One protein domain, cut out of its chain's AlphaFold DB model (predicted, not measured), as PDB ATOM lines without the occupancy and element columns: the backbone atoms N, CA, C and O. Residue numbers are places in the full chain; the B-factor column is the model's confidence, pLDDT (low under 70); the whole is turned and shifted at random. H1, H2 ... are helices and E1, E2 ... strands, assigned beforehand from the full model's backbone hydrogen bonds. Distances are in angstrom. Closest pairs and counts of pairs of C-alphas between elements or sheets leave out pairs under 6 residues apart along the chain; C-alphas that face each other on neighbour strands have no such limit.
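This is residues 70 to 129 of the 230 residues of an uncharacterized protein of Thermoprotei archaeon (UniProt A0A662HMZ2). A small, strongly twisted sheet of four strands has helix H3 across one face, toward its E2 and E3 side, and the short helix H1 on the opposite face; H2 lies off the sheet. The printed part has 60 residues, with three named helices and four named strands in the order E1, H1, E2, E3, H2, E4, H3. The antiparallel sheet runs E2, E3, E1, E4, and the class is mixed, helices and strands. The whole is compact, with a radius of gyration of the C-alphas of 10.5 A and spans of 29 by 21 by 18 A.

E1, residues 70 to 74, begins at C-alpha 70 (348.154, 320.231, 266.277) and is 12.2 A long. H1 is residues 78 to 82, and E2 is residues 87 to 89. E3, residues 92 to 96, measures 13.5 A. H2 is residues 99 to 102. E4, residues 110 to 114, measures 13.1 A. H3, residues 117 to 125, measures 12.4 A and ends at C-alpha 125 (353.303, 317.028, 283.056).

N 72 and O 93 are 2.8 A apart between E1 and E3, N 87 and O 94 2.8 A between E2 and E3, a hairpin, and N 71 and O 112 2.8 A between E1 and E4. E1, H1, E2 and E3, H2, E4 are split strand-helix-strand units, each with another strand between its two same-way strands; both crossovers are right-handed. H1 has a height over the sheet of 8.2 A; its closest C-alphas to E3 are Pro 78 and Val 93, 6.7 A. H3, at 7.8 A, runs across the strands, at 72 degrees to E3 on the local plane; the C-alphas of Val 89 and Ala 119, the closest of E2 and H3, are 6.3 A apart. H2 is only just not on the sheet, with 4 pairs of C-alphas within 10 A. In H1 and H3 every O i to N i+4 pair is within hydrogen-bond range; H2 is too short for one.

The C-alphas farthest apart, Ser 108 and Gly 129, are 30.6 A apart. The printed part has no cut and no long link. Mean pLDDT of the printed part is 91.2, and no printed residue is under 70.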
ATOM      1  N   TRP A  70     348.217 321.308 267.259       92.00
ATOM      2  CA  TRP A  70     348.154 320.231 266.277       92.00
ATOM      3  C   TRP A  70     347.755 318.926 266.965       92.00
ATOM      4  O   TRP A  70     348.427 318.500 267.903       92.00
ATOM      5  N   ILE A  71     346.700 318.271 266.479       92.81
ATOM      6  CA  ILE A  71     346.181 317.010 267.019       92.81
ATOM      7  C   ILE A  71     346.222 315.935 265.930       92.81
ATOM      8  O   ILE A  71     345.456 315.974 264.966       92.81
ATOM      9  N   MET A  72     347.109 314.956 266.104       93.06
ATOM     10  CA  MET A  72     347.260 313.782 265.242       93.06
ATOM     11  C   MET A  72     346.335 312.663 265.730       93.06
ATOM     12  O   MET A  72     346.634 311.986 266.716       93.06
ATOM     13  N   VAL A  73     345.211 312.456 265.041       91.12
ATOM     14  CA  VAL A  73     344.205 311.439 265.413       91.12
ATOM     15  C   VAL A  73     344.516 310.046 264.887       91.12
ATOM     16  O   VAL A  73     344.030 309.061 265.433       91.12
ATOM     17  N   SER A  74     345.307 309.961 263.820       88.19
ATOM     18  CA  SER A  74     345.764 308.699 263.254       88.19
ATOM     19  C   SER A  74     347.173 308.880 262.719       88.19
ATOM     20  O   SER A  74     347.411 309.730 261.860       88.19
ATOM     21  N   THR A  75     348.099 308.079 263.234       88.00
ATOM     22  CA  THR A  75     349.461 307.965 262.716       88.00
ATOM     23  C   THR A  75     349.919 306.518 262.831       88.00
ATOM     24  O   THR A  75     349.608 305.820 263.798       88.00
ATOM     25  N   ILE A  76     350.653 306.065 261.819       84.12
ATOM     26  CA  ILE A  76     351.227 304.716 261.763       84.12
ATOM     27  C   ILE A  76     352.444 304.609 262.698       84.12
ATOM     28  O   ILE A  76     352.806 303.515 263.128       84.12
ATOM     29  N   ASP A  77     353.062 305.744 263.033       90.56
ATOM     30  CA  ASP A  77     354.309 305.822 263.791       90.56
ATOM     31  C   ASP A  77     354.259 306.992 264.793       90.56
ATOM     32  O   ASP A  77     354.806 308.068 264.535       90.56
ATOM     33  N   PRO A  78     353.592 306.814 265.952       91.62
ATOM     34  CA  PRO A  78     353.563 307.827 267.008       91.62
ATOM     35  C   PRO A  78     354.962 308.233 267.487       91.62
ATOM     36  O   PRO A  78     355.172 309.372 267.901       91.62
ATOM     37  N   GLU A  79     355.924 307.310 267.427       92.62
ATOM     38  CA  GLU A  79     357.268 307.524 267.950       92.62
ATOM     39  C   GLU A  79     358.084 308.503 267.099       92.62
ATOM     40  O   GLU A  79     358.847 309.311 267.634       92.62
ATOM     41  N   TYR A  80     357.850 308.536 265.786       92.69
ATOM     42  CA  TYR A  80     358.393 309.584 264.919       92.69
ATOM     43  C   TYR A  80     358.084 310.998 265.437       92.69
ATOM     44  O   TYR A  80     358.957 311.873 265.395       92.69
ATOM     45  N   TYR A  81     356.873 311.223 265.944       94.44
ATOM     46  CA  TYR A  81     356.439 312.522 266.455       94.44
ATOM     47  C   TYR A  81     356.959 312.791 267.866       94.44
ATOM     48  O   TYR A  81     357.453 313.890 268.136       94.44
ATOM     49  N   THR A  82     356.916 311.800 268.759       93.75
ATOM     50  CA  THR A  82     357.373 311.997 270.145       93.75
ATOM     51  C   THR A  82     358.876 312.241 270.234       93.75
ATOM     52  O   THR A  82     359.329 313.087 271.009       93.75
ATOM     53  N   GLN A  83     359.674 311.631 269.352       92.69
ATOM     54  CA  GLN A  83     361.102 311.946 269.232       92.69
ATOM     55  C   GLN A  83     361.367 313.406 268.827       92.69
ATOM     56  O   GLN A  83     362.440 313.926 269.128       92.69
ATOM     57  N   ARG A  84     360.396 314.081 268.198       94.19
ATOM     58  CA  ARG A  84     360.451 315.488 267.756       94.19
ATOM     59  C   ARG A  84     359.713 316.447 268.695       94.19
ATOM     60  O   ARG A  84     359.511 317.602 268.344       94.19
ATOM     61  N   GLY A  85     359.334 315.984 269.887       93.56
ATOM     62  CA  GLY A  85     358.736 316.819 270.929       93.56
ATOM     63  C   GLY A  85     357.216 316.864 270.935       93.56
ATOM     64  O   GLY A  85     356.642 317.587 271.742       93.56
ATOM     65  N   PHE A  86     356.534 316.109 270.083       95.25
ATOM     66  CA  PHE A  86     355.101 315.938 270.278       95.25
ATOM     67  C   PHE A  86     354.871 315.079 271.529       95.25
ATOM     68  O   PHE A  86     355.698 314.235 271.872       95.25
ATOM     69  N   ILE A  87     353.743 315.264 272.199       94.94
ATOM     70  CA  ILE A  87     353.388 314.510 273.404       94.94
ATOM     71  C   ILE A  87     352.222 313.572 273.106       94.94
ATOM     72  O   ILE A  87     351.397 313.836 272.228       94.94
ATOM     73  N   LYS A  88     352.137 312.459 273.830       94.12
ATOM     74  CA  LYS A  88     351.054 311.486 273.664       94.12
ATOM     75  C   LYS A  88     349.930 311.778 274.653       94.12
ATOM     76  O   LYS A  88     350.165 311.779 275.851       94.12
ATOM     77  N   VAL A  89     348.703 311.935 274.159       93.44
ATOM     78  CA  VAL A  89     347.503 312.174 274.978       93.44
ATOM     79  C   VAL A  89     346.497 311.067 274.686       93.44
ATOM     80  O   VAL A  89     345.810 311.071 273.665       93.44
ATOM     81  N   GLY A  90     346.435 310.058 275.556       88.75
ATOM     82  CA  GLY A  90     345.640 308.855 275.296       88.75
ATOM     83  C   GLY A  90     346.092 308.142 274.013       88.75
ATOM     84  O   GLY A  90     347.201 307.611 273.952       88.75
ATOM     85  N   ASN A  91     345.230 308.134 272.991       88.62
ATOM     86  CA  ASN A  91     345.500 307.499 271.694       88.62
ATOM     87  C   ASN A  91     345.956 308.476 270.600       88.62
ATOM     88  O   ASN A  91     346.206 308.038 269.480       88.62
ATOM     89  N   VAL A  92     346.053 309.773 270.901       93.81
ATOM     90  CA  VAL A  92     346.481 310.796 269.938       93.81
ATOM     91  C   VAL A  92     347.862 311.333 270.289       93.81
ATOM     92  O   VAL A  92     348.354 311.157 271.407       93.81
ATOM     93  N   VAL A  93     348.489 311.999 269.324       95.50
ATOM     94  CA  VAL A  93     349.749 312.720 269.517       95.50
ATOM     95  C   VAL A  93     349.503 314.197 269.239       95.50
ATOM     96  O   VAL A  93     348.832 314.532 268.266       95.50
ATOM     97  N   VAL A  94     350.005 315.080 270.095       95.12
ATOM     98  CA  VAL A  94     349.737 316.518 270.002       95.12
ATOM     99  C   VAL A  94     351.017 317.336 270.099       95.12
ATOM    100  O   VAL A  94     351.982 316.929 270.744       95.12
ATOM    101  N   ALA A  95     351.023 318.504 269.470       95.19
ATOM    102  CA  ALA A  95     352.047 319.524 269.663       95.19
ATOM    103  C   ALA A  95     351.415 320.915 269.599       95.19
ATOM    104  O   ALA A  95     350.356 321.068 268.991       95.19
ATOM    105  N   PRO A  96     352.042 321.932 270.201       93.06
ATOM    106  CA  PRO A  96     351.620 323.316 270.033       93.06
ATOM    107  C   PRO A  96     351.557 323.679 268.548       93.06
ATOM    108  O   PRO A  96     352.381 323.219 267.754       93.06
ATOM    109  N   PHE A  97     350.578 324.483 268.147       91.00
ATOM    110  CA  PHE A  97     350.495 324.907 266.757       91.00
ATOM    111  C   PHE A  97     351.670 325.827 266.392       91.00
ATOM    112  O   PHE A  97     351.876 326.874 267.004       91.00
ATOM    113  N   SER A  98     352.419 325.441 265.357       91.56
ATOM    114  CA  SER A  98     353.451 326.259 264.715       91.56
ATOM    115  C   SER A  98     353.538 325.896 263.227       91.56
ATOM    116  O   SER A  98     353.545 324.700 262.895       91.56
ATOM    117  N   PRO A  99     353.605 326.884 262.313       90.38
ATOM    118  CA  PRO A  99     353.878 326.631 260.899       90.38
ATOM    119  C   PRO A  99     355.178 325.852 260.654       90.38
ATOM    120  O   PRO A  99     355.206 324.963 259.796       90.38
ATOM    121  N   ALA A 100     356.230 326.079 261.445       90.94
ATOM    122  CA  ALA A 100     357.474 325.315 261.356       90.94
ATOM    123  C   ALA A 100     357.278 323.809 261.625       90.94
ATOM    124  O   ALA A 100     357.958 322.981 261.008       90.94
ATOM    125  N   LEU A 101     356.317 323.436 262.480       91.00
ATOM    126  CA  LEU A 101     355.970 322.036 262.760       91.00
ATOM    127  C   LEU A 101     355.079 321.406 261.685       91.00
ATOM    128  O   LEU A 101     355.088 320.184 261.539       91.00
ATOM    129  N   ALA A 102     354.361 322.197 260.881       85.62
ATOM    130  CA  ALA A 102     353.485 321.668 259.829       85.62
ATOM    131  C   ALA A 102     354.256 320.815 258.804       85.62
ATOM    132  O   ALA A 102     353.731 319.833 258.284       85.62
ATOM    133  N   LYS A 103     355.539 321.128 258.577       84.75
ATOM    134  CA  LYS A 103     356.445 320.370 257.692       84.75
ATOM    135  C   LYS A 103     356.725 318.941 258.176       84.75
ATOM    136  O   LYS A 103     357.164 318.114 257.382       84.75
ATOM    137  N   LEU A 104     356.499 318.648 259.458       88.81
ATOM    138  CA  LEU A 104     356.672 317.310 260.026       88.81
ATOM    139  C   LEU A 104     355.466 316.403 259.810       88.81
ATOM    140  O   LEU A 104     355.614 315.181 259.895       88.81
ATOM    141  N   VAL A 105     354.290 316.985 259.577       87.12
ATOM    142  CA  VAL A 105     353.049 316.236 259.419       87.12
ATOM    143  C   VAL A 105     353.110 315.477 258.095       87.12
ATOM    144  O   VAL A 105     353.112 316.065 257.015       87.12
ATOM    145  N   ARG A 106     353.204 314.147 258.177       88.62
ATOM    146  CA  ARG A 106     353.240 313.283 256.998       88.62
ATOM    147  C   ARG A 106     351.884 313.318 256.301       88.62
ATOM    148  O   ARG A 106     350.851 313.229 256.954       88.62
ATOM    149  N   ALA A 107     351.887 313.336 254.970       85.50
ATOM    150  CA  ALA A 107     350.655 313.308 254.176       85.50
ATOM    151  C   ALA A 107     349.804 312.036 254.391       85.50
ATOM    152  O   ALA A 107     348.618 312.034 254.080       85.50
ATOM    153  N   SER A 108     350.411 310.953 254.894       87.44
ATOM    154  CA  SER A 108     349.724 309.706 255.244       87.44
ATOM    155  C   SER A 108     348.931 309.778 256.548       87.44
ATOM    156  O   SER A 108     348.107 308.899 256.794       87.44
ATOM    157  N   ASP A 109     349.203 310.773 257.391       90.44
ATOM    158  CA  ASP A 109     348.680 310.842 258.749       90.44
ATOM    159  C   ASP A 109     347.522 311.845 258.820       90.44
ATOM    160  O   ASP A 109     347.474 312.834 258.087       90.44
ATOM    161  N   MET A 110     346.555 311.586 259.703       91.12
ATOM    162  CA  MET A 110     345.392 312.458 259.867       91.12
ATOM    163  C   MET A 110     345.588 313.407 261.041       91.12
ATOM    164  O   MET A 110     345.760 312.972 262.183       91.12
ATOM    165  N   SER A 111     345.480 314.701 260.756       91.38
ATOM    166  CA  SER A 111     345.652 315.769 261.732       91.38
ATOM    167  C   SER A 111     344.604 316.859 261.576       91.38
ATOM    168  O   SER A 111     344.177 317.148 260.458       91.38
ATOM    169  N   PHE A 112     344.273 317.532 262.669       90.19
ATOM    170  CA  PHE A 112     343.540 318.795 262.651       90.19
ATOM    171  C   PHE A 112     344.127 319.750 263.696       90.19
ATOM    172  O   PHE A 112     344.969 319.346 264.501       90.19
ATOM    173  N   THR A 113     343.712 321.015 263.670       91.19
ATOM    174  CA  THR A 113     344.071 321.986 264.710       91.19
ATOM    175  C   THR A 113     342.914 322.172 265.674       91.19
ATOM    176  O   THR A 113     341.784 322.303 265.211       91.19
ATOM    177  N   GLY A 114     343.182 322.180 266.979       90.38
ATOM    178  CA  GLY A 114     342.142 322.248 268.002       90.38
ATOM    179  C   GLY A 114     342.616 322.799 269.350       90.38
ATOM    180  O   GLY A 114     343.810 322.857 269.634       90.38
ATOM    181  N   THR A 115     341.669 323.145 270.210       90.94
ATOM    182  CA  THR A 115     341.850 323.409 271.642       90.94
ATOM    183  C   THR A 115     341.643 322.117 272.438       90.94
ATOM    184  O   THR A 115     340.814 321.273 272.091       90.94
ATOM    185  N   SER A 116     342.439 321.900 273.490       91.75
ATOM    186  CA  SER A 116     342.349 320.679 274.299       91.75
ATOM    187  C   SER A 116     342.945 320.856 275.696       91.75
ATOM    188  O   SER A 116     344.162 320.950 275.855       91.75
ATOM    189  N   ASP A 117     342.091 320.794 276.720       91.88
ATOM    190  CA  ASP A 117     342.517 320.809 278.128       91.88
ATOM    191  C   ASP A 117     343.352 319.575 278.493       91.88
ATOM    192  O   ASP A 117     344.244 319.635 279.340       91.88
ATOM    193  N   ALA A 118     343.078 318.437 277.846       93.31
ATOM    194  CA  ALA A 118     343.860 317.221 278.035       93.31
ATOM    195  C   ALA A 118     345.284 317.391 277.486       93.31
ATOM    196  O   ALA A 118     346.233 316.978 278.146       93.31
ATOM    197  N   ALA A 119     345.433 318.034 276.320       93.56
ATOM    198  CA  ALA A 119     346.742 318.373 275.767       93.56
ATOM    199  C   ALA A 119     347.497 319.359 276.659       93.56
ATOM    200  O   ALA A 119     348.673 319.140 276.928       93.56
ATOM    201  N   GLU A 120     346.819 320.388 277.170       92.81
ATOM    202  CA  GLU A 120     347.417 321.326 278.125       92.81
ATOM    203  C   GLU A 120     347.940 320.620 279.367       92.81
ATOM    204  O   GLU A 120     349.111 320.749 279.721       92.81
ATOM    205  N   LYS A 121     347.083 319.831 280.017       92.25
ATOM    206  CA  LYS A 121     347.462 319.115 281.231       92.25
ATOM    207  C   LYS A 121     348.653 318.192 280.984       92.25
ATOM    208  O   LYS A 121     349.587 318.194 281.779       92.25
ATOM    209  N   GLU A 122     348.620 317.415 279.905       93.38
ATOM    210  CA  GLU A 122     349.694 316.469 279.603       93.38
ATOM    211  C   GLU A 122     350.999 317.187 279.250       93.38
ATOM    212  O   GLU A 122     352.068 316.778 279.692       93.38
ATOM    213  N   TRP A 123     350.921 318.317 278.546       92.94
ATOM    214  CA  TRP A 123     352.080 319.143 278.221       92.94
ATOM    215  C   TRP A 123     352.810 319.650 279.461       92.94
ATOM    216  O   TRP A 123     354.039 319.586 279.528       92.94
ATOM    217  N   TYR A 124     352.062 320.126 280.458       89.25
ATOM    218  CA  TYR A 124     352.642 320.580 281.720       89.25
ATOM    219  C   TYR A 124     353.191 319.437 282.580       89.25
ATOM    220  O   TYR A 124     354.039 319.694 283.430       89.25
ATOM    221  N   ASN A 125     352.751 318.196 282.364       89.88
ATOM    222  CA  ASN A 125     353.303 317.028 283.056       89.88
ATOM    223  C   ASN A 125     354.543 316.445 282.358       89.88
ATOM    224  O   ASN A 125     355.313 315.729 282.995       89.88
ATOM    225  N   ASP A 126     354.733 316.736 281.070       91.25
ATOM    226  CA  ASP A 126     355.907 316.341 280.289       91.25
ATOM    227  C   ASP A 126     357.016 317.418 280.372       91.25
ATOM    228  O   ASP A 126     357.041 318.275 281.263       91.25
ATOM    229  N   TYR A 127     357.954 317.419 279.425       90.25
ATOM    230  CA  TYR A 127     359.048 318.385 279.337       90.25
ATOM    231  C   TYR A 127     358.569 319.842 279.243       90.25
ATOM    232  O   TYR A 127     359.303 320.756 279.623       90.25
ATOM    233  N   GLY A 128     357.337 320.069 278.776       88.69
ATOM    234  CA  GLY A 128     356.729 321.389 278.654       88.69
ATOM    235  C   GLY A 128     356.601 322.132 279.983       88.69
ATOM    236  O   GLY A 128     356.706 323.358 280.006       88.69
ATOM    237  N   GLY A 129     356.428 321.411 281.092       91.50
ATOM    238  CA  GLY A 129     356.354 321.985 282.435       91.50
ATOM    239  C   GLY A 129     357.702 322.179 283.130       91.50
ATOM    240  O   GLY A 129     357.765 322.842 284.161       91.50
TER     241      GLY A 129